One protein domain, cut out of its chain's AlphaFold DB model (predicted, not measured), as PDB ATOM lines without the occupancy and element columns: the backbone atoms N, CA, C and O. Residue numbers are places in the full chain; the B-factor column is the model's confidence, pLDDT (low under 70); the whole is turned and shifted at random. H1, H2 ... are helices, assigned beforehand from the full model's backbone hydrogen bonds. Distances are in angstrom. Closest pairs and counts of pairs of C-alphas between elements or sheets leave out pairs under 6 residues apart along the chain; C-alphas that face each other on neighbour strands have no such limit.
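AT A GLANCE: This is residues 2 to 152 of the 386 residues of the protein "Adenylate cyclase, class 3" of Pseudobacteriovorax antillogorgiicola (UniProt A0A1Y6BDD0). H1, H3 and H4 form an up-and-down bundle, each running against the one before, and residues 60 to 71 of H4 pack on a long hairpin of H5 and H6, whose residues 134 to 152 stick out as an arm. The printed part has 151 residues, with six named helices, H1 to H6 in order along the chain, that hold 137 of them, and no named strand; the class is all helix. The whole is loose, radius of gyration of the C-alphas 19.6 A, spanning 73 by 34 by 24 A.

IN THESE COORDINATES: H1, residues 2 to 13, begins at C-alpha 2 (-22.951, 46.670, -20.300). H2 is residues 16 to 19, H3 21 to 41 (30.7 A), H4 45 to 74 (41.9 A), H5 77 to 103 (38.5 A). H6, 110 to 152, 62.9 A, ends at C-alpha 152 (-45.226, 3.499, -2.049).

HOW THE PARTS SIT: H1 touches H3, closest C-alphas Val 4 and Ala 31, 4.7 A. H2 only just touches H3, only at the corner, with 3 pairs of C-alphas within 8 A. Hairpin H5 and H6 touch at 7 degrees, a shallow tilt, opposite ways. Every O i to N i+4 pair is within hydrogen-bond range in H1, H3, H5 and H6; in H4, 25 of 26.

THE WHOLE: The printed part has no cut and no long link. pLDDT is under 70 at residues 18 to 19 and 104 to 108.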
ATOM      1  N   GLY A   2     -21.532  46.988 -20.040       80.50
ATOM      2  CA  GLY A   2     -22.951  46.670 -20.300       80.50
ATOM      3  C   GLY A   2     -23.206  45.563 -21.339       80.50
ATOM      4  O   GLY A   2     -23.989  44.659 -21.076       80.50
ATOM      5  N   GLY A   3     -22.479  45.549 -22.464       79.06
ATOM      6  CA  GLY A   3     -22.649  44.519 -23.506       79.06
ATOM      7  C   GLY A   3     -22.335  43.083 -23.058       79.06
ATOM      8  O   GLY A   3     -23.012  42.144 -23.480       79.06
ATOM      9  N   VAL A   4     -21.370  42.896 -22.148       85.31
ATOM     10  CA  VAL A   4     -21.059  41.572 -21.569       85.31
ATOM     11  C   VAL A   4     -22.223  41.097 -20.702       85.31
ATOM     12  O   VAL A   4     -22.680  39.967 -20.857       85.31
ATOM     13  N   PHE A   5     -22.739  41.974 -19.835       86.06
ATOM     14  CA  PHE A   5     -23.878  41.663 -18.971       86.06
ATOM     15  C   PHE A   5     -25.123  41.307 -19.787       86.06
ATOM     16  O   PHE A   5     -25.730  40.276 -19.527       86.06
ATOM     17  N   VAL A   6     -25.453  42.094 -20.817       85.50
ATOM     18  CA  VAL A   6     -26.591  41.816 -21.709       85.50
ATOM     19  C   VAL A   6     -26.427  40.463 -22.402       85.50
ATOM     20  O   VAL A   6     -27.357  39.665 -22.411       85.50
ATOM     21  N   SER A   7     -25.234  40.156 -22.920       86.81
ATOM     22  CA  SER A   7     -24.972  38.874 -23.590       86.81
ATOM     23  C   SER A   7     -25.173  37.685 -22.642       86.81
ATOM     24  O   SER A   7     -25.844  36.712 -22.987       86.81
ATOM     25  N   LEU A   8     -24.635  37.772 -21.422       88.00
ATOM     26  CA  LEU A   8     -24.794  36.734 -20.400       88.00
ATOM     27  C   LEU A   8     -26.235  36.638 -19.889       88.00
ATOM     28  O   LEU A   8     -26.735  35.536 -19.660       88.00
ATOM     29  N   TYR A   9     -26.915  37.776 -19.750       89.62
ATOM     30  CA  TYR A   9     -28.317  37.836 -19.371       89.62
ATOM     31  C   TYR A   9     -29.185  37.129 -20.411       89.62
ATOM     32  O   TYR A   9     -29.943  36.241 -20.041       89.62
ATOM     33  N   VAL A  10     -29.036  37.438 -21.703       88.56
ATOM     34  CA  VAL A  10     -29.775  36.767 -22.788       88.56
ATOM     35  C   VAL A  10     -29.520  35.259 -22.762       88.56
ATOM     36  O   VAL A  10     -30.454  34.467 -22.877       88.56
ATOM     37  N   LEU A  11     -28.268  34.857 -22.532       88.50
ATOM     38  CA  LEU A  11     -27.863  33.456 -22.458       88.50
ATOM     39  C   LEU A  11     -28.548  32.697 -21.311       88.50
ATOM     40  O   LEU A  11     -29.090  31.612 -21.530       88.50
ATOM     41  N   LYS A  12     -28.571  33.277 -20.104       89.00
ATOM     42  CA  LYS A  12     -29.248  32.702 -18.927       89.00
ATOM     43  C   LYS A  12     -30.773  32.814 -19.017       89.00
ATOM     44  O   LYS A  12     -31.496  31.900 -18.615       89.00
ATOM     45  N   PHE A  13     -31.293  33.925 -19.531       89.56
ATOM     46  CA  PHE A  13     -32.725  34.199 -19.613       89.56
ATOM     47  C   PHE A  13     -33.416  33.288 -20.629       89.56
ATOM     48  O   PHE A  13     -34.462  32.729 -20.313       89.56
ATOM     49  N   LEU A  14     -32.801  33.049 -21.787       87.62
ATOM     50  CA  LEU A  14     -33.345  32.158 -22.816       87.62
ATOM     51  C   LEU A  14     -32.958  30.677 -22.625       87.62
ATOM     52  O   LEU A  14     -33.311  29.853 -23.469       87.62
ATOM     53  N   ASP A  15     -32.267  30.340 -21.527       85.94
ATOM     54  CA  ASP A  15     -31.852  28.974 -21.157       85.94
ATOM     55  C   ASP A  15     -31.044  28.267 -22.266       85.94
ATOM     56  O   ASP A  15     -31.321  27.144 -22.698       85.94
ATOM     57  N   LEU A  16     -30.036  28.972 -22.785       78.12
ATOM     58  CA  LEU A  16     -29.254  28.518 -23.944       78.12
ATOM     59  C   LEU A  16     -28.165  27.516 -23.589       78.12
ATOM     60  O   LEU A  16     -27.626  26.857 -24.477       78.12
ATOM     61  N   GLU A  17     -27.837  27.393 -22.303       74.19
ATOM     62  CA  GLU A  17     -26.818  26.460 -21.825       74.19
ATOM     63  C   GLU A  17     -27.242  25.006 -22.035       74.19
ATOM     64  O   GLU A  17     -26.413  24.195 -22.441       74.19
ATOM     65  N   CYS A  18     -28.527  24.699 -21.848       65.81
ATOM     66  CA  CYS A  18     -29.016  23.324 -21.825       65.81
ATOM     67  C   CYS A  18     -29.500  22.794 -23.185       65.81
ATOM     68  O   CYS A  18     -29.499  21.585 -23.393       65.81
ATOM     69  N   LYS A  19     -29.952  23.660 -24.108       66.94
ATOM     70  CA  LYS A  19     -30.789  23.218 -25.249       66.94
ATOM     71  C   LYS A  19     -30.224  23.475 -26.650       66.94
ATOM     72  O   LYS A  19     -30.669  22.821 -27.587       66.94
ATOM     73  N   SER A  20     -29.264  24.388 -26.834       72.69
ATOM     74  CA  SER A  20     -28.706  24.697 -28.164       72.69
ATOM     75  C   SER A  20     -27.210  25.016 -28.105       72.69
ATOM     76  O   SER A  20     -26.789  26.155 -27.888       72.69
ATOM     77  N   GLN A  21     -26.385  23.989 -28.338       75.88
ATOM     78  CA  GLN A  21     -24.925  24.113 -28.334       75.88
ATOM     79  C   GLN A  21     -24.344  25.158 -29.314       75.88
ATOM     80  O   GLN A  21     -23.425  25.869 -28.899       75.88
ATOM     81  N   PRO A  22     -24.809  25.312 -30.578       84.19
ATOM     82  CA  PRO A  22     -24.190  26.274 -31.494       84.19
ATOM     83  C   PRO A  22     -24.464  27.728 -31.088       84.19
ATOM     84  O   PRO A  22     -23.590  28.580 -31.217       84.19
ATOM     85  N   MET A  23     -25.639  28.021 -30.530       81.81
ATOM     86  CA  MET A  23     -26.027  29.395 -30.188       81.81
ATOM     87  C   MET A  23     -25.423  29.869 -28.871       81.81
ATOM     88  O   MET A  23     -25.032  31.030 -28.755       81.81
ATOM     89  N   ASN A  24     -25.224  28.954 -27.921       86.31
ATOM     90  CA  ASN A  24     -24.412  29.217 -26.736       86.31
ATOM     91  C   ASN A  24     -22.999  29.703 -27.128       86.31
ATOM     92  O   ASN A  24     -22.507  30.693 -26.588       86.31
ATOM     93  N   LYS A  25     -22.374  29.068 -28.133       89.81
ATOM     94  CA  LYS A  25     -21.056  29.481 -28.647       89.81
ATOM     95  C   LYS A  25     -21.089  30.878 -29.270       89.81
ATOM     96  O   LYS A  25     -20.210  31.678 -28.972       89.81
ATOM     97  N   VAL A  26     -22.105  31.190 -30.079       90.94
ATOM     98  CA  VAL A  26     -22.250  32.506 -30.730       90.94
ATOM     99  C   VAL A  26     -22.419  33.631 -29.704       90.94
ATOM    100  O   VAL A  26     -21.744  34.652 -29.793       90.94
ATOM    101  N   ILE A  27     -23.252  33.449 -28.678       87.75
ATOM    102  CA  ILE A  27     -23.457  34.491 -27.658       87.75
ATOM    103  C   ILE A  27     -22.247  34.630 -26.728       87.75
ATOM    104  O   ILE A  27     -21.871  35.749 -26.376       87.75
ATOM    105  N   LYS A  28     -21.568  33.526 -26.387       90.44
ATOM    106  CA  LYS A  28     -20.277  33.583 -25.681       90.44
ATOM    107  C   LYS A  28     -19.208  34.305 -26.502       90.44
ATOM    108  O   LYS A  28     -18.431  35.063 -25.927       90.44
ATOM    109  N   LEU A  29     -19.197  34.123 -27.824       93.81
ATOM    110  CA  LEU A  29     -18.306  34.851 -28.727       93.81
ATOM    111  C   LEU A  29     -18.599  36.357 -28.708       93.81
ATOM    112  O   LEU A  29     -17.660  37.143 -28.644       93.81
ATOM    113  N   PHE A  30     -19.870  36.771 -28.677       92.62
ATOM    114  CA  PHE A  30     -20.223  38.186 -28.507       92.62
ATOM    115  C   PHE A  30     -19.796  38.741 -27.142       92.62
ATOM    116  O   PHE A  30     -19.221  39.827 -27.085       92.62
ATOM    117  N   ALA A  31     -20.001  37.994 -26.054       92.12
ATOM    118  CA  ALA A  31     -19.538  38.392 -24.723       92.12
ATOM    119  C   ALA A  31     -18.005  38.559 -24.678       92.12
ATOM    120  O   ALA A  31     -17.509  39.555 -24.151       92.12
ATOM    121  N   LEU A  32     -17.263  37.626 -25.286       95.12
ATOM    122  CA  LEU A  32     -15.811  37.715 -25.448       95.12
ATOM    123  C   LEU A  32     -15.418  38.922 -26.310       95.12
ATOM    124  O   LEU A  32     -14.514  39.667 -25.940       95.12
ATOM    125  N   GLY A  33     -16.136  39.163 -27.408       94.06
ATOM    126  CA  GLY A  33     -15.967  40.333 -28.265       94.06
ATOM    127  C   GLY A  33     -16.092  41.637 -27.475       94.06
ATOM    128  O   GLY A  33     -15.171  42.450 -27.482       94.06
ATOM    129  N   PHE A  34     -17.156  41.802 -26.685       93.00
ATOM    130  CA  PHE A  34     -17.317  42.972 -25.815       93.00
ATOM    131  C   PHE A  34     -16.205  43.110 -24.765       93.00
ATOM    132  O   PHE A  34     -15.772  44.230 -24.485       93.00
ATOM    133  N   ALA A  35     -15.725  42.003 -24.192       93.44
ATOM    134  CA  ALA A  35     -14.596  42.021 -23.262       93.44
ATOM    135  C   ALA A  35     -13.293  42.460 -23.960       93.44
ATOM    136  O   ALA A  35     -12.553  43.286 -23.425       93.44
ATOM    137  N   THR A  36     -13.045  41.990 -25.186       94.62
ATOM    138  CA  THR A  36     -11.871  42.397 -25.977       94.62
ATOM    139  C   THR A  36     -11.933  43.872 -26.382       94.62
ATOM    140  O   THR A  36     -10.942  44.582 -26.227       94.62
ATOM    141  N   CYS A  37     -13.101  44.386 -26.788       93.88
ATOM    142  CA  CYS A  37     -13.285  45.811 -27.077       93.88
ATOM    143  C   CYS A  37     -13.030  46.690 -25.849       93.88
ATOM    144  O   CYS A  37     -12.476  47.784 -25.983       93.88
ATOM    145  N   PHE A  38     -13.388  46.210 -24.654       93.00
ATOM    146  CA  PHE A  38     -13.073  46.889 -23.399       93.00
ATOM    147  C   PHE A  38     -11.560  46.929 -23.130       93.00
ATOM    148  O   PHE A  38     -11.056  47.958 -22.699       93.00
ATOM    149  N   GLY A  39     -10.819  45.866 -23.456       93.75
ATOM    150  CA  GLY A  39      -9.351  45.878 -23.423       93.75
ATOM    151  C   GLY A  39      -8.744  46.889 -24.407       93.75
ATOM    152  O   GLY A  39      -7.888  47.684 -24.028       93.75
ATOM    153  N   ILE A  40      -9.240  46.924 -25.651       95.31
ATOM    154  CA  ILE A  40      -8.782  47.863 -26.696       95.31
ATOM    155  C   ILE A  40      -9.031  49.321 -26.293       95.31
ATOM    156  O   ILE A  40      -8.244  50.189 -26.661       95.31
ATOM    157  N   TYR A  41     -10.080  49.603 -25.512       94.75
ATOM    158  CA  TYR A  41     -10.414  50.957 -25.053       94.75
ATOM    159  C   TYR A  41      -9.237  51.663 -24.361       94.75
ATOM    160  O   TYR A  41      -9.058  52.863 -24.553       94.75
ATOM    161  N   PHE A  42      -8.414  50.919 -23.612       95.62
ATOM    162  CA  PHE A  42      -7.239  51.463 -22.923       95.62
ATOM    163  C   PHE A  42      -6.119  51.903 -23.876       95.62
ATOM    164  O   PHE A  42      -5.339  52.784 -23.524       95.62
ATOM    165  N   PHE A  43      -6.048  51.322 -25.075       96.56
ATOM    166  CA  PHE A  43      -4.992  51.594 -26.056       96.56
ATOM    167  C   PHE A  43      -5.460  52.515 -27.182       96.56
ATOM    168  O   PHE A  43      -4.722  53.389 -27.629       96.56
ATOM    169  N   ASN A  44      -6.685  52.317 -27.669       96.69
ATOM    170  CA  ASN A  44      -7.256  53.085 -28.765       96.69
ATOM    171  C   ASN A  44      -8.775  53.221 -28.599       96.69
ATOM    172  O   ASN A  44      -9.564  52.342 -28.963       96.69
ATOM    173  N   LYS A  45      -9.185  54.383 -28.083       95.19
ATOM    174  CA  LYS A  45     -10.590  54.722 -27.839       95.19
ATOM    175  C   LYS A  45     -11.437  54.680 -29.116       95.19
ATOM    176  O   LYS A  45     -12.543  54.151 -29.086       95.19
ATOM    177  N   SER A  46     -10.935  55.226 -30.226       95.00
ATOM    178  CA  SER A  46     -11.694  55.315 -31.485       95.00
ATOM    179  C   SER A  46     -11.988  53.927 -32.053       95.00
ATOM    180  O   SER A  46     -13.146  53.589 -32.305       95.00
ATOM    181  N   LEU A  47     -10.958  53.080 -32.131       94.69
ATOM    182  CA  LEU A  47     -11.093  51.703 -32.596       94.69
ATOM    183  C   LEU A  47     -12.049  50.890 -31.710       94.69
ATOM    184  O   LEU A  47     -12.911  50.180 -32.224       94.69
ATOM    185  N   SER A  48     -11.937  51.029 -30.384       93.69
ATOM    186  CA  SER A  48     -12.838  50.373 -29.428       93.69
ATOM    187  C   SER A  48     -14.299  50.788 -29.627       93.69
ATOM    188  O   SER A  48     -15.181  49.928 -29.623       93.69
ATOM    189  N   MET A  49     -14.573  52.078 -29.856       90.38
ATOM    190  CA  MET A  49     -15.934  52.569 -30.095       90.38
ATOM    191  C   MET A  49     -16.521  52.001 -31.392       90.38
ATOM    192  O   MET A  49     -17.634  51.480 -31.366       90.38
ATOM    193  N   VAL A  50     -15.767  52.015 -32.498       92.69
ATOM    194  CA  VAL A  50     -16.215  51.439 -33.781       92.69
ATOM    195  C   VAL A  50     -16.490  49.938 -33.650       92.69
ATOM    196  O   VAL A  50     -17.553  49.468 -34.055       92.69
ATOM    197  N   ALA A  51     -15.572  49.191 -33.030       91.75
ATOM    198  CA  ALA A  51     -15.728  47.753 -32.823       91.75
ATOM    199  C   ALA A  51     -16.937  47.430 -31.926       91.75
ATOM    200  O   ALA A  51     -17.739  46.555 -32.251       91.75
ATOM    201  N   THR A  52     -17.120  48.179 -30.834       90.75
ATOM    202  CA  THR A  52     -18.257  48.007 -29.918       90.75
ATOM    203  C   THR A  52     -19.584  48.289 -30.617       90.75
ATOM    204  O   THR A  52     -20.530  47.520 -30.441       90.75
ATOM    205  N   SER A  53     -19.667  49.341 -31.435       88.38
ATOM    206  CA  SER A  53     -20.866  49.652 -32.222       88.38
ATOM    207  C   SER A  53     -21.197  48.531 -33.204       88.38
ATOM    208  O   SER A  53     -22.343  48.091 -33.264       88.38
ATOM    209  N   PHE A  54     -20.193  48.003 -33.914       91.81
ATOM    210  CA  PHE A  54     -20.390  46.902 -34.859       91.81
ATOM    211  C   PHE A  54     -20.918  45.635 -34.170       91.81
ATOM    212  O   PHE A  54     -21.920  45.061 -34.598       91.81
ATOM    213  N   ILE A  55     -20.305  45.236 -33.050       91.62
ATOM    214  CA  ILE A  55     -20.760  44.089 -32.249       91.62
ATOM    215  C   ILE A  55     -22.171  44.330 -31.694       91.62
ATOM    216  O   ILE A  55     -22.993  43.413 -31.692       91.62
ATOM    217  N   SER A  56     -22.474  45.556 -31.256       87.94
ATOM    218  CA  SER A  56     -23.793  45.915 -30.715       87.94
ATOM    219  C   SER A  56     -24.901  45.809 -31.764       87.94
ATOM    220  O   SER A  56     -25.992  45.339 -31.456       87.94
ATOM    221  N   ILE A  57     -24.620  46.182 -33.015       89.25
ATOM    222  CA  ILE A  57     -25.559  46.009 -34.131       89.25
ATOM    223  C   ILE A  57     -25.794  44.519 -34.398       89.25
ATOM    224  O   ILE A  57     -26.938  44.091 -34.520       89.25
ATOM    225  N   LEU A  58     -24.737  43.704 -34.436       91.19
ATOM    226  CA  LEU A  58     -24.883  42.266 -34.671       91.19
ATOM    227  C   LEU A  58     -25.729  41.586 -33.589       91.19
ATOM    228  O   LEU A  58     -26.672  40.861 -33.911       91.19
ATOM    229  N   ILE A  59     -25.440  41.838 -32.309       88.69
ATOM    230  CA  ILE A  59     -26.206  41.227 -31.213       88.69
ATOM    231  C   ILE A  59     -27.664  41.708 -31.193       88.69
ATOM    232  O   ILE A  59     -28.551  40.905 -30.901       88.69
ATOM    233  N   ALA A  60     -27.915  42.966 -31.573       88.00
ATOM    234  CA  ALA A  60     -29.255  43.539 -31.656       88.00
ATOM    235  C   ALA A  60     -30.172  42.778 -32.623       88.00
ATOM    236  O   ALA A  60     -31.369  42.692 -32.373       88.00
ATOM    237  N   PHE A  61     -29.633  42.170 -33.683       89.50
ATOM    238  CA  PHE A  61     -30.418  41.340 -34.602       89.50
ATOM    239  C   PHE A  61     -30.386  39.854 -34.242       89.50
ATOM    240  O   PHE A  61     -31.408  39.170 -34.339       89.50
ATOM    241  N   VAL A  62     -29.237  39.343 -33.792       90.25
ATOM    242  CA  VAL A  62     -29.085  37.915 -33.486       90.25
ATOM    243  C   VAL A  62     -29.922  37.506 -32.271       90.25
ATOM    244  O   VAL A  62     -30.567  36.457 -32.309       90.25
ATOM    245  N   ALA A  63     -29.959  38.317 -31.206       87.81
ATOM    246  CA  ALA A  63     -30.678  37.955 -29.984       87.81
ATOM    247  C   ALA A  63     -32.208  37.840 -30.190       87.81
ATOM    248  O   ALA A  63     -32.766  36.814 -29.791       87.81
ATOM    249  N   PRO A  64     -32.904  38.785 -30.856       89.94
ATOM    250  CA  PRO A  64     -34.338  38.663 -31.137       89.94
ATOM    251  C   PRO A  64     -34.669  37.580 -32.154       89.94
ATOM    252  O   PRO A  64     -35.639  36.856 -31.957       89.94
ATOM    253  N   ALA A  65     -33.865  37.434 -33.215       91.44
ATOM    254  CA  ALA A  65     -34.062  36.364 -34.191       91.44
ATOM    255  C   ALA A  65     -34.007  34.996 -33.502       91.44
ATOM    256  O   ALA A  65     -34.855  34.132 -33.731       91.44
ATOM    257  N   TYR A  66     -33.056  34.823 -32.584       88.62
ATOM    258  CA  TYR A  66     -32.972  33.608 -31.795       88.62
ATOM    259  C   TYR A  66     -34.135  33.466 -30.806       88.62
ATOM    260  O   TYR A  66     -34.730  32.391 -30.718       88.62
ATOM    261  N   ALA A  67     -34.489  34.524 -30.073       91.75
ATOM    262  CA  ALA A  67     -35.638  34.499 -29.172       91.75
ATOM    263  C   ALA A  67     -36.924  34.112 -29.923       91.75
ATOM    264  O   ALA A  67     -37.719  33.332 -29.408       91.75
ATOM    265  N   LEU A  68     -37.087  34.567 -31.167       93.81
ATOM    266  CA  LEU A  68     -38.199  34.211 -32.040       93.81
ATOM    267  C   LEU A  68     -38.184  32.725 -32.423       93.81
ATOM    268  O   LEU A  68     -39.195  32.045 -32.254       93.81
ATOM    269  N   ILE A  69     -37.038  32.196 -32.868       91.50
ATOM    270  CA  ILE A  69     -36.871  30.755 -33.134       91.50
ATOM    271  C   ILE A  69     -37.229  29.948 -31.881       91.50
ATOM    272  O   ILE A  69     -37.981  28.975 -31.949       91.50
ATOM    273  N   ARG A  70     -36.733  30.381 -30.718       89.12
ATOM    274  CA  ARG A  70     -36.997  29.743 -29.429       89.12
ATOM    275  C   ARG A  70     -38.479  29.777 -29.077       89.12
ATOM    276  O   ARG A  70     -39.024  28.752 -28.675       89.12
ATOM    277  N   TYR A  71     -39.132  30.917 -29.271       93.19
ATOM    278  CA  TYR A  71     -40.560  31.071 -29.037       93.19
ATOM    279  C   TYR A  71     -41.379  30.122 -29.915       93.19
ATOM    280  O   TYR A  71     -42.291  29.473 -29.412       93.19
ATOM    281  N   PHE A  72     -41.031  29.959 -31.192       92.88
ATOM    282  CA  PHE A  72     -41.722  28.997 -32.052       92.88
ATOM    283  C   PHE A  72     -41.517  27.541 -31.616       92.88
ATOM    284  O   PHE A  72     -42.427  26.729 -31.773       92.88
ATOM    285  N   GLN A  73     -40.364  27.217 -31.025       89.69
ATOM    286  CA  GLN A  73     -40.078  25.876 -30.515       89.69
ATOM    287  C   GLN A  73     -40.783  25.568 -29.187       89.69
ATOM    288  O   GLN A  73     -41.277  24.457 -29.016       89.69
ATOM    289  N   THR A  74     -40.823  26.509 -28.236       88.00
ATOM    290  CA  THR A  74     -41.351  26.243 -26.883       88.00
ATOM    291  C   THR A  74     -42.715  26.833 -26.591       88.00
ATOM    292  O   THR A  74     -43.388  26.370 -25.672       88.00
ATOM    293  N   LYS A  75     -43.126  27.858 -27.341       91.44
ATOM    294  CA  LYS A  75     -44.333  28.660 -27.097       91.44
ATOM    295  C   LYS A  75     -44.392  29.241 -25.676       91.44
ATOM    296  O   LYS A  75     -45.467  29.475 -25.125       91.44
ATOM    297  N   GLU A  76     -43.231  29.487 -25.069       91.62
ATOM    298  CA  GLU A  76     -43.119  30.047 -23.724       91.62
ATOM    299  C   GLU A  76     -43.467  31.543 -23.721       91.62
ATOM    300  O   GLU A  76     -42.846  32.359 -24.405       91.62
ATOM    301  N   LYS A  77     -44.453  31.931 -22.901       92.19
ATOM    302  CA  LYS A  77     -44.956  33.315 -22.831       92.19
ATOM    303  C   LYS A  77     -43.881  34.328 -22.428       92.19
ATOM    304  O   LYS A  77     -43.893  35.451 -22.916       92.19
ATOM    305  N   HIS A  78     -42.952  33.953 -21.547       92.94
ATOM    306  CA  HIS A  78     -41.885  34.853 -21.108       92.94
ATOM    307  C   HIS A  78     -40.902  35.194 -22.245       92.94
ATOM    308  O   HIS A  78     -40.379  36.304 -22.278       92.94
ATOM    309  N   VAL A  79     -40.712  34.291 -23.218       93.88
ATOM    310  CA  VAL A  79     -39.901  34.549 -24.420       93.88
ATOM    311  C   VAL A  79     -40.616  35.527 -25.355       93.88
ATOM    312  O   VAL A  79     -39.981  36.427 -25.892       93.88
ATOM    313  N   LEU A  80     -41.942  35.418 -25.498       94.88
ATOM    314  CA  LEU A  80     -42.726  36.385 -26.274       94.88
ATOM    315  C   LEU A  80     -42.627  37.798 -25.689       94.88
ATOM    316  O   LEU A  80     -42.369  38.748 -26.422       94.88
ATOM    317  N   ILE A  81     -42.796  37.931 -24.369       94.50
ATOM    318  CA  ILE A  81     -42.686  39.226 -23.686       94.50
ATOM    319  C   ILE A  81     -41.268  39.790 -23.851       94.50
ATOM    320  O   ILE A  81     -41.121  40.978 -24.109       94.50
ATOM    321  N   PHE A  82     -40.235  38.941 -23.796       94.44
ATOM    322  CA  PHE A  82     -38.855  39.338 -24.083       94.44
ATOM    323  C   PHE A  82     -38.670  39.868 -25.516       94.44
ATOM    324  O   PHE A  82     -38.038  40.904 -25.703       94.44
ATOM    325  N   ILE A  83     -39.243  39.202 -26.526       94.88
ATOM    326  CA  ILE A  83     -39.198  39.672 -27.923       94.88
ATOM    327  C   ILE A  83     -39.878  41.038 -28.053       94.88
ATOM    328  O   ILE A  83     -39.348  41.913 -28.729       94.88
ATOM    329  N   ILE A  84     -41.027  41.229 -27.395       95.44
ATOM    330  CA  ILE A  84     -41.748  42.509 -27.388       95.44
ATOM    331  C   ILE A  84     -40.898  43.594 -26.717       95.44
ATOM    332  O   ILE A  84     -40.728  44.658 -27.303       95.44
ATOM    333  N   ALA A  85     -40.319  43.308 -25.546       94.38
ATOM    334  CA  ALA A  85     -39.470  44.234 -24.798       94.38
ATOM    335  C   ALA A  85     -38.265  44.702 -25.623       94.38
ATOM    336  O   ALA A  85     -38.001  45.894 -25.774       94.38
ATOM    337  N   TYR A  86     -37.548  43.745 -26.211       92.62
ATOM    338  CA  TYR A  86     -36.374  44.055 -27.011       92.62
ATOM    339  C   TYR A  86     -36.763  44.727 -28.336       92.62
ATOM    340  O   TYR A  86     -36.087  45.642 -28.798       92.62
ATOM    341  N   GLY A  87     -37.887  44.324 -28.932       93.44
ATOM    342  CA  GLY A  87     -38.437  44.934 -30.138       93.44
ATOM    343  C   GLY A  87     -38.845  46.394 -29.937       93.44
ATOM    344  O   GLY A  87     -38.539  47.223 -30.793       93.44
ATOM    345  N   THR A  88     -39.470  46.743 -28.804       94.06
ATOM    346  CA  THR A  88     -39.824  48.137 -28.488       94.06
ATOM    347  C   THR A  88     -38.581  48.999 -28.308       94.06
ATOM    348  O   THR A  88     -38.540  50.126 -28.808       94.06
ATOM    349  N   PHE A  89     -37.538  48.458 -27.674       93.38
ATOM    350  CA  PHE A  89     -36.244  49.126 -27.582       93.38
ATOM    351  C   PHE A  89     -35.629  49.371 -28.967       93.38
ATOM    352  O   PHE A  89     -35.314  50.515 -29.295       93.38
ATOM    353  N   LEU A  90     -35.527  48.348 -29.822       91.94
ATOM    354  CA  LEU A  90     -34.968  48.503 -31.173       91.94
ATOM    355  C   LEU A  90     -35.755  49.497 -32.029       91.94
ATOM    356  O   LEU A  90     -35.156  50.318 -32.720       91.94
ATOM    357  N   LEU A  91     -37.086  49.461 -31.953       93.50
ATOM    358  CA  LEU A  91     -37.937  50.414 -32.658       93.50
ATOM    359  C   LEU A  91     -37.651  51.852 -32.204       93.50
ATOM    360  O   LEU A  91     -37.526  52.741 -33.044       93.50
ATOM    361  N   SER A  92     -37.481  52.080 -30.898       92.88
ATOM    362  CA  SER A  92     -37.139  53.406 -30.368       92.88
ATOM    363  C   SER A  92     -35.778  53.909 -30.863       92.88
ATOM    364  O   SER A  92     -35.653  55.084 -31.201       92.88
ATOM    365  N   VAL A  93     -34.789  53.016 -30.997       89.94
ATOM    366  CA  VAL A  93     -33.469  53.337 -31.561       89.94
ATOM    367  C   VAL A  93     -33.598  53.745 -33.030       89.94
ATOM    368  O   VAL A  93     -33.050  54.771 -33.428       89.94
ATOM    369  N   VAL A  94     -34.354  52.990 -33.834       90.00
ATOM    370  CA  VAL A  94     -34.579  53.306 -35.257       90.00
ATOM    371  C   VAL A  94     -35.291  54.650 -35.422       90.00
ATOM    372  O   VAL A  94     -34.863  55.476 -36.229       90.00
ATOM    373  N   LEU A  95     -36.339  54.904 -34.633       89.94
ATOM    374  CA  LEU A  95     -37.072  56.171 -34.659       89.94
ATOM    375  C   LEU A  95     -36.195  57.354 -34.231       89.94
ATOM    376  O   LEU A  95     -36.281  58.421 -34.837       89.94
ATOM    377  N   GLN A  96     -35.323  57.170 -33.236       88.69
ATOM    378  CA  GLN A  96     -34.381  58.202 -32.802       88.69
ATOM    379  C   GLN A  96     -33.369  58.542 -33.906       88.69
ATOM    380  O   GLN A  96     -33.142  59.719 -34.182       88.69
ATOM    381  N   ILE A  97     -32.807  57.530 -34.579       86.75
ATOM    382  CA  ILE A  97     -31.884  57.729 -35.708       86.75
ATOM    383  C   ILE A  97     -32.586  58.483 -36.843       86.75
ATOM    384  O   ILE A  97     -32.029  59.434 -37.390       86.75
ATOM    385  N   PHE A  98     -33.820  58.098 -37.174       86.31
ATOM    386  CA  PHE A  98     -34.603  58.772 -38.208       86.31
ATOM    387  C   PHE A  98     -34.917  60.228 -37.833       86.31
ATOM    388  O   PHE A  98     -34.796  61.125 -38.666       86.31
ATOM    389  N   SER A  99     -35.254  60.487 -36.567       85.56
ATOM    390  CA  SER A  99     -35.477  61.840 -36.051       85.56
ATOM    391  C   SER A  99     -34.235  62.724 -36.206       85.56
ATOM    392  O   SER A  99     -34.357  63.855 -36.681       85.56
ATOM    393  N   TRP A 100     -33.043  62.192 -35.904       85.00
ATOM    394  CA  TRP A 100     -31.775  62.897 -36.117       85.00
ATOM    395  C   TRP A 100     -31.507  63.203 -37.593       85.00
ATOM    396  O   TRP A 100     -31.032  64.292 -37.901       85.00
ATOM    397  N   MET A 101     -31.838  62.283 -38.507       85.38
ATOM    398  CA  MET A 101     -31.641  62.486 -39.949       85.38
ATOM    399  C   MET A 101     -32.576  63.544 -40.544       85.38
ATOM    400  O   MET A 101     -32.168  64.274 -41.442       85.38
ATOM    401  N   VAL A 102     -33.827  63.611 -40.080       86.69
ATOM    402  CA  VAL A 102     -34.858  64.456 -40.702       86.69
ATOM    403  C   VAL A 102     -34.908  65.860 -40.107       86.69
ATOM    404  O   VAL A 102     -35.053  66.827 -40.851       86.69
ATOM    405  N   TYR A 103     -34.817  65.995 -38.780       77.62
ATOM    406  CA  TYR A 103     -35.218  67.239 -38.120       77.62
ATOM    407  C   TYR A 103     -34.062  68.140 -37.672       77.62
ATOM    408  O   TYR A 103     -34.334  69.275 -37.305       77.62
ATOM    409  N   ASN A 104     -32.792  67.707 -37.690       67.00
ATOM    410  CA  ASN A 104     -31.641  68.478 -37.164       67.00
ATOM    411  C   ASN A 104     -31.809  68.997 -35.710       67.00
ATOM    412  O   ASN A 104     -30.954  69.722 -35.199       67.00
ATOM    413  N   VAL A 105     -32.891  68.623 -35.016       58.75
ATOM    414  CA  VAL A 105     -33.184  69.031 -33.644       58.75
ATOM    415  C   VAL A 105     -32.422  68.097 -32.712       58.75
ATOM    416  O   VAL A 105     -32.817  66.958 -32.472       58.75
ATOM    417  N   PHE A 106     -31.314  68.605 -32.187       56.09
ATOM    418  CA  PHE A 106     -30.421  67.925 -31.249       56.09
ATOM    419  C   PHE A 106     -31.029  67.661 -29.853       56.09
ATOM    420  O   PHE A 106     -30.358  67.060 -29.019       56.09
ATOM    421  N   GLU A 107     -32.270  68.075 -29.566       55.94
ATOM    422  CA  GLU A 107     -32.731  68.189 -28.169       55.94
ATOM    423  C   GLU A 107     -33.686  67.105 -27.645       55.94
ATOM    424  O   GLU A 107     -33.783  66.938 -26.433       55.94
ATOM    425  N   SER A 108     -34.355  66.302 -28.477       67.38
ATOM    426  CA  SER A 108     -35.331  65.326 -27.956       67.38
ATOM    427  C   SER A 108     -34.791  63.891 -27.958       67.38
ATOM    428  O   SER A 108     -35.102  63.090 -28.837       67.38
ATOM    429  N   ASN A 109     -34.011  63.532 -26.931       77.56
ATOM    430  CA  ASN A 109     -33.672  62.130 -26.606       77.56
ATOM    431  C   ASN A 109     -34.834  61.385 -25.907       77.56
ATOM    432  O   ASN A 109     -34.658  60.292 -25.359       77.56
ATOM    433  N   HIS A 110     -36.030  61.977 -25.889       86.69
ATOM    434  CA  HIS A 110     -37.177  61.450 -25.160       86.69
ATOM    435  C   HIS A 110     -37.685  60.121 -25.742       86.69
ATOM    436  O   HIS A 110     -38.096  59.257 -24.975       86.69
ATOM    437  N   ILE A 111     -37.601  59.907 -27.063       88.50
ATOM    438  CA  ILE A 111     -38.068  58.665 -27.715       88.50
ATOM    439  C   ILE A 111     -37.273  57.458 -27.212       88.50
ATOM    440  O   ILE A 111     -37.861  56.453 -26.807       88.50
ATOM    441  N   LEU A 112     -35.943  57.573 -27.189       89.31
ATOM    442  CA  LEU A 112     -35.075  56.518 -26.676       89.31
ATOM    443  C   LEU A 112     -35.330  56.260 -25.185       89.31
ATOM    444  O   LEU A 112     -35.397  55.106 -24.765       89.31
ATOM    445  N   PHE A 113     -35.516  57.318 -24.387       90.81
ATOM    446  CA  PHE A 113     -35.838  57.190 -22.963       90.81
ATOM    447  C   PHE A 113     -37.151  56.429 -22.734       90.81
ATOM    448  O   PHE A 113     -37.180  55.489 -21.939       90.81
ATOM    449  N   TYR A 114     -38.219  56.767 -23.465       92.56
ATOM    450  CA  TYR A 114     -39.494  56.050 -23.375       92.56
ATOM    451  C   TYR A 114     -39.380  54.595 -23.842       92.56
ATOM    452  O   TYR A 114     -39.953  53.709 -23.212       92.56
ATOM    453  N   GLY A 115     -38.608  54.330 -24.901       93.62
ATOM    454  CA  GLY A 115     -38.333  52.973 -25.373       93.62
ATOM    455  C   GLY A 115     -37.602  52.119 -24.339       93.62
ATOM    456  O   GLY A 115     -38.012  50.988 -24.085       93.62
ATOM    457  N   MET A 116     -36.571  52.675 -23.693       92.25
ATOM    458  CA  MET A 116     -35.850  52.024 -22.593       92.25
ATOM    459  C   MET A 116     -36.741  51.805 -21.364       92.25
ATOM    460  O   MET A 116     -36.672  50.754 -20.733       92.25
ATOM    461  N   ALA A 117     -37.599  52.764 -21.012       94.62
ATOM    462  CA  ALA A 117     -38.539  52.597 -19.904       94.62
ATOM    463  C   ALA A 117     -39.547  51.468 -20.185       94.62
ATOM    464  O   ALA A 117     -39.777  50.615 -19.326       94.62
ATOM    465  N   ALA A 118     -40.106  51.423 -21.398       94.44
ATOM    466  CA  ALA A 118     -41.027  50.372 -21.820       94.44
ATOM    467  C   ALA A 118     -40.353  48.992 -21.859       94.44
ATOM    468  O   ALA A 118     -40.917  48.019 -21.358       94.44
ATOM    469  N   GLU A 119     -39.135  48.908 -22.402       94.06
ATOM    470  CA  GLU A 119     -38.340  47.676 -22.410       94.06
ATOM    471  C   GLU A 119     -38.115  47.160 -20.990       94.06
ATOM    472  O   GLU A 119     -38.456  46.012 -20.720       94.06
ATOM    473  N   ASN A 120     -37.684  48.008 -20.054       93.38
ATOM    474  CA  ASN A 120     -37.504  47.608 -18.657       93.38
ATOM    475  C   ASN A 120     -38.797  47.069 -18.021       93.38
ATOM    476  O   ASN A 120     -38.760  46.047 -17.334       93.38
ATOM    477  N   ILE A 121     -39.949  47.701 -18.269       96.00
ATOM    478  CA  ILE A 121     -41.249  47.225 -17.761       96.00
ATOM    479  C   ILE A 121     -41.568  45.829 -18.310       96.00
ATOM    480  O   ILE A 121     -41.895  44.914 -17.547       96.00
ATOM    481  N   PHE A 122     -41.445  45.634 -19.625       95.38
ATOM    482  CA  PHE A 122     -41.705  44.335 -20.239       95.38
ATOM    483  C   PHE A 122     -40.682  43.280 -19.808       95.38
ATOM    484  O   PHE A 122     -41.052  42.130 -19.577       95.38
ATOM    485  N   MET A 123     -39.419  43.653 -19.622       92.62
ATOM    486  CA  MET A 123     -38.367  42.767 -19.127       92.62
ATOM    487  C   MET A 123     -38.638  42.285 -17.702       92.62
ATOM    488  O   MET A 123     -38.523  41.086 -17.431       92.62
ATOM    489  N   LEU A 124     -39.077  43.175 -16.808       94.19
ATOM    490  CA  LEU A 124     -39.515  42.804 -15.461       94.19
ATOM    491  C   LEU A 124     -40.715  41.853 -15.506       94.19
ATOM    492  O   LEU A 124     -40.738  40.850 -14.791       94.19
ATOM    493  N   MET A 125     -41.681  42.108 -16.392       95.06
ATOM    494  CA  MET A 125     -42.827  41.218 -16.593       95.06
ATOM    495  C   MET A 125     -42.401  39.839 -17.126       95.06
ATOM    496  O   MET A 125     -42.886  38.809 -16.651       95.06
ATOM    497  N   ALA A 126     -41.467  39.797 -18.080       93.44
ATOM    498  CA  ALA A 126     -40.916  38.563 -18.631       93.44
ATOM    499  C   ALA A 126     -40.183  37.752 -17.551       93.44
ATOM    500  O   ALA A 126     -40.381  36.539 -17.443       93.44
ATOM    501  N   MET A 127     -39.390  38.419 -16.710       93.00
ATOM    502  CA  MET A 127     -38.690  37.807 -15.582       93.00
ATOM    503  C   MET A 127     -39.656  37.282 -14.521       93.00
ATOM    504  O   MET A 127     -39.528  36.126 -14.116       93.00
ATOM    505  N   GLY A 128     -40.660  38.069 -14.128       93.88
ATOM    506  CA  GLY A 128     -41.699  37.633 -13.194       93.88
ATOM    507  C   GLY A 128     -42.449  36.400 -13.702       93.88
ATOM    508  O   GLY A 128     -42.646  35.437 -12.962       93.88
ATOM    509  N   ASN A 129     -42.783  36.373 -14.995       93.88
ATOM    510  CA  ASN A 129     -43.417  35.217 -15.623       93.88
ATOM    511  C   ASN A 129     -42.495  33.983 -15.636       93.88
ATOM    512  O   ASN A 129     -42.933  32.892 -15.276       93.88
ATOM    513  N   LYS A 130     -41.209  34.147 -15.979       92.25
ATOM    514  CA  LYS A 130     -40.228  33.050 -15.949       92.25
ATOM    515  C   LYS A 130     -40.077  32.468 -14.540       92.25
ATOM    516  O   LYS A 130     -40.136  31.253 -14.381       92.25
ATOM    517  N   ILE A 131     -39.938  33.319 -13.521       92.31
ATOM    518  CA  ILE A 131     -39.844  32.893 -12.117       92.31
ATOM    519  C   ILE A 131     -41.100  32.120 -11.715       92.31
ATOM    520  O   ILE A 131     -40.993  31.012 -11.192       92.31
ATOM    521  N   ASN A 132     -42.286  32.662 -12.007       93.31
ATOM    522  CA  ASN A 132     -43.549  32.002 -11.690       93.31
ATOM    523  C   ASN A 132     -43.662  30.634 -12.385       93.31
ATOM    524  O   ASN A 132     -44.072  29.653 -11.770       93.31
ATOM    525  N   GLN A 133     -43.250  30.530 -13.651       90.75
ATOM    526  CA  GLN A 133     -43.223  29.257 -14.367       90.75
ATOM    527  C   GLN A 133     -42.280  28.248 -13.693       90.75
ATOM    528  O   GLN A 133     -42.706  27.134 -13.400       90.75
ATOM    529  N   THR A 134     -41.042  28.639 -13.376       89.62
ATOM    530  CA  THR A 134     -40.072  27.763 -12.698       89.62
ATOM    531  C   THR A 134     -40.560  27.319 -11.317       89.62
ATOM    532  O   THR A 134     -40.404  26.156 -10.951       89.62
ATOM    533  N   VAL A 135     -41.185  28.214 -10.546       92.94
ATOM    534  CA  VAL A 135     -41.782  27.875  -9.245       92.94
ATOM    535  C   VAL A 135     -42.927  26.880  -9.425       92.94
ATOM    536  O   VAL A 135     -42.955  25.856  -8.746       92.94
ATOM    537  N   ASN A 136     -43.833  27.117 -10.374       92.06
ATOM    538  CA  ASN A 136     -44.941  26.204 -10.653       92.06
ATOM    539  C   ASN A 136     -44.466  24.828 -11.137       92.06
ATOM    540  O   ASN A 136     -45.054  23.815 -10.763       92.06
ATOM    541  N   GLU A 137     -43.406  24.766 -11.941       90.88
ATOM    542  CA  GLU A 137     -42.784  23.509 -12.367       90.88
ATOM    543  C   GLU A 137     -42.192  22.746 -11.178       90.88
ATOM    544  O   GLU A 137     -42.479  21.558 -11.026       90.88
ATOM    545  N   ARG A 138     -41.467  23.429 -10.280       92.12
ATOM    546  CA  ARG A 138     -40.965  22.834  -9.028       92.12
ATOM    547  C   ARG A 138     -42.099  22.335  -8.136       92.12
ATOM    548  O   ARG A 138     -42.037  21.215  -7.647       92.12
ATOM    549  N   LEU A 139     -43.165  23.117  -7.968       93.62
ATOM    550  CA  LEU A 139     -44.333  22.709  -7.181       93.62
ATOM    551  C   LEU A 139     -45.028  21.486  -7.784       93.62
ATOM    552  O   LEU A 139     -45.402  20.570  -7.056       93.62
ATOM    553  N   ARG A 140     -45.191  21.438  -9.111       92.50
ATOM    554  CA  ARG A 140     -45.752  20.267  -9.802       92.50
ATOM    555  C   ARG A 140     -44.864  19.041  -9.632       92.50
ATOM    556  O   ARG A 140     -45.394  17.962  -9.394       92.50
ATOM    557  N   PHE A 141     -43.549  19.202  -9.756       93.00
ATOM    558  CA  PHE A 141     -42.595  18.122  -9.538       93.00
ATOM    559  C   PHE A 141     -42.681  17.590  -8.105       93.00
ATOM    560  O   PHE A 141     -42.904  16.398  -7.922       93.00
ATOM    561  N   ASN A 142     -42.646  18.472  -7.103       92.31
ATOM    562  CA  ASN A 142     -42.771  18.088  -5.696       92.31
ATOM    563  C   ASN A 142     -44.104  17.387  -5.403       92.31
ATOM    564  O   ASN A 142     -44.116  16.374  -4.720       92.31
ATOM    565  N   ARG A 143     -45.225  17.862  -5.969       93.38
ATOM    566  CA  ARG A 143     -46.527  17.184  -5.833       93.38
ATOM    567  C   ARG A 143     -46.525  15.785  -6.448       93.38
ATOM    568  O   ARG A 143     -47.101  14.874  -5.866       93.38
ATOM    569  N   LYS A 144     -45.897  15.604  -7.615       93.88
ATOM    570  CA  LYS A 144     -45.766  14.281  -8.249       93.88
ATOM    571  C   LYS A 144     -44.886  13.344  -7.426       93.88
ATOM    572  O   LYS A 144     -45.234  12.177  -7.285       93.88
ATOM    573  N   MET A 145     -43.781  13.858  -6.887       88.88
ATOM    574  CA  MET A 145     -42.903  13.110  -5.989       88.88
ATOM    575  C   MET A 145     -43.659  12.674  -4.734       88.88
ATOM    576  O   MET A 145     -43.710  11.481  -4.463       88.88
ATOM    577  N   GLN A 146     -44.332  13.604  -4.046       89.81
ATOM    578  CA  GLN A 146     -45.128  13.296  -2.857       89.81
ATOM    579  C   GLN A 146     -46.189  12.237  -3.152       89.81
ATOM    580  O   GLN A 146     -46.248  11.223  -2.474       89.81
ATOM    581  N   HIS A 147     -46.963  12.417  -4.224       92.81
ATOM    582  CA  HIS A 147     -47.980  11.443  -4.609       92.81
ATOM    583  C   HIS A 147     -47.393  10.048  -4.875       92.81
ATOM    584  O   HIS A 147     -48.032   9.046  -4.556       92.81
ATOM    585  N   SER A 148     -46.188   9.976  -5.451       90.25
ATOM    586  CA  SER A 148     -45.489   8.709  -5.689       90.25
ATOM    587  C   SER A 148     -45.075   8.052  -4.369       90.25
ATOM    588  O   SER A 148     -45.310   6.859  -4.199       90.25
ATOM    589  N   TYR A 149     -44.549   8.825  -3.412       89.38
ATOM    590  CA  TYR A 149     -44.251   8.340  -2.060       89.38
ATOM    591  C   TYR A 149     -45.508   7.881  -1.315       89.38
ATOM    592  O   TYR A 149     -45.503   6.798  -0.741       89.38
ATOM    593  N   ASP A 150     -46.616   8.618  -1.417       91.50
ATOM    594  CA  ASP A 150     -47.894   8.225  -0.813       91.50
ATOM    595  C   ASP A 150     -48.431   6.906  -1.404       91.50
ATOM    596  O   ASP A 150     -49.161   6.179  -0.733       91.50
ATOM    597  N   GLN A 151     -48.109   6.580  -2.667       93.25
ATOM    598  CA  GLN A 151     -48.438   5.265  -3.236       93.25
ATOM    599  C   GLN A 151     -47.498   4.168  -2.729       93.25
ATOM    600  O   GLN A 151     -47.973   3.078  -2.422       93.25
ATOM    601  N   LEU A 152     -46.196   4.446  -2.611       91.25
ATOM    602  CA  LEU A 152     -45.226   3.499  -2.049       91.25
ATOM    603  C   LEU A 152     -45.544   3.175  -0.583       91.25
ATOM    604  O   LEU A 152     -45.444   2.019  -0.181       91.25
TER     605      LEU A 152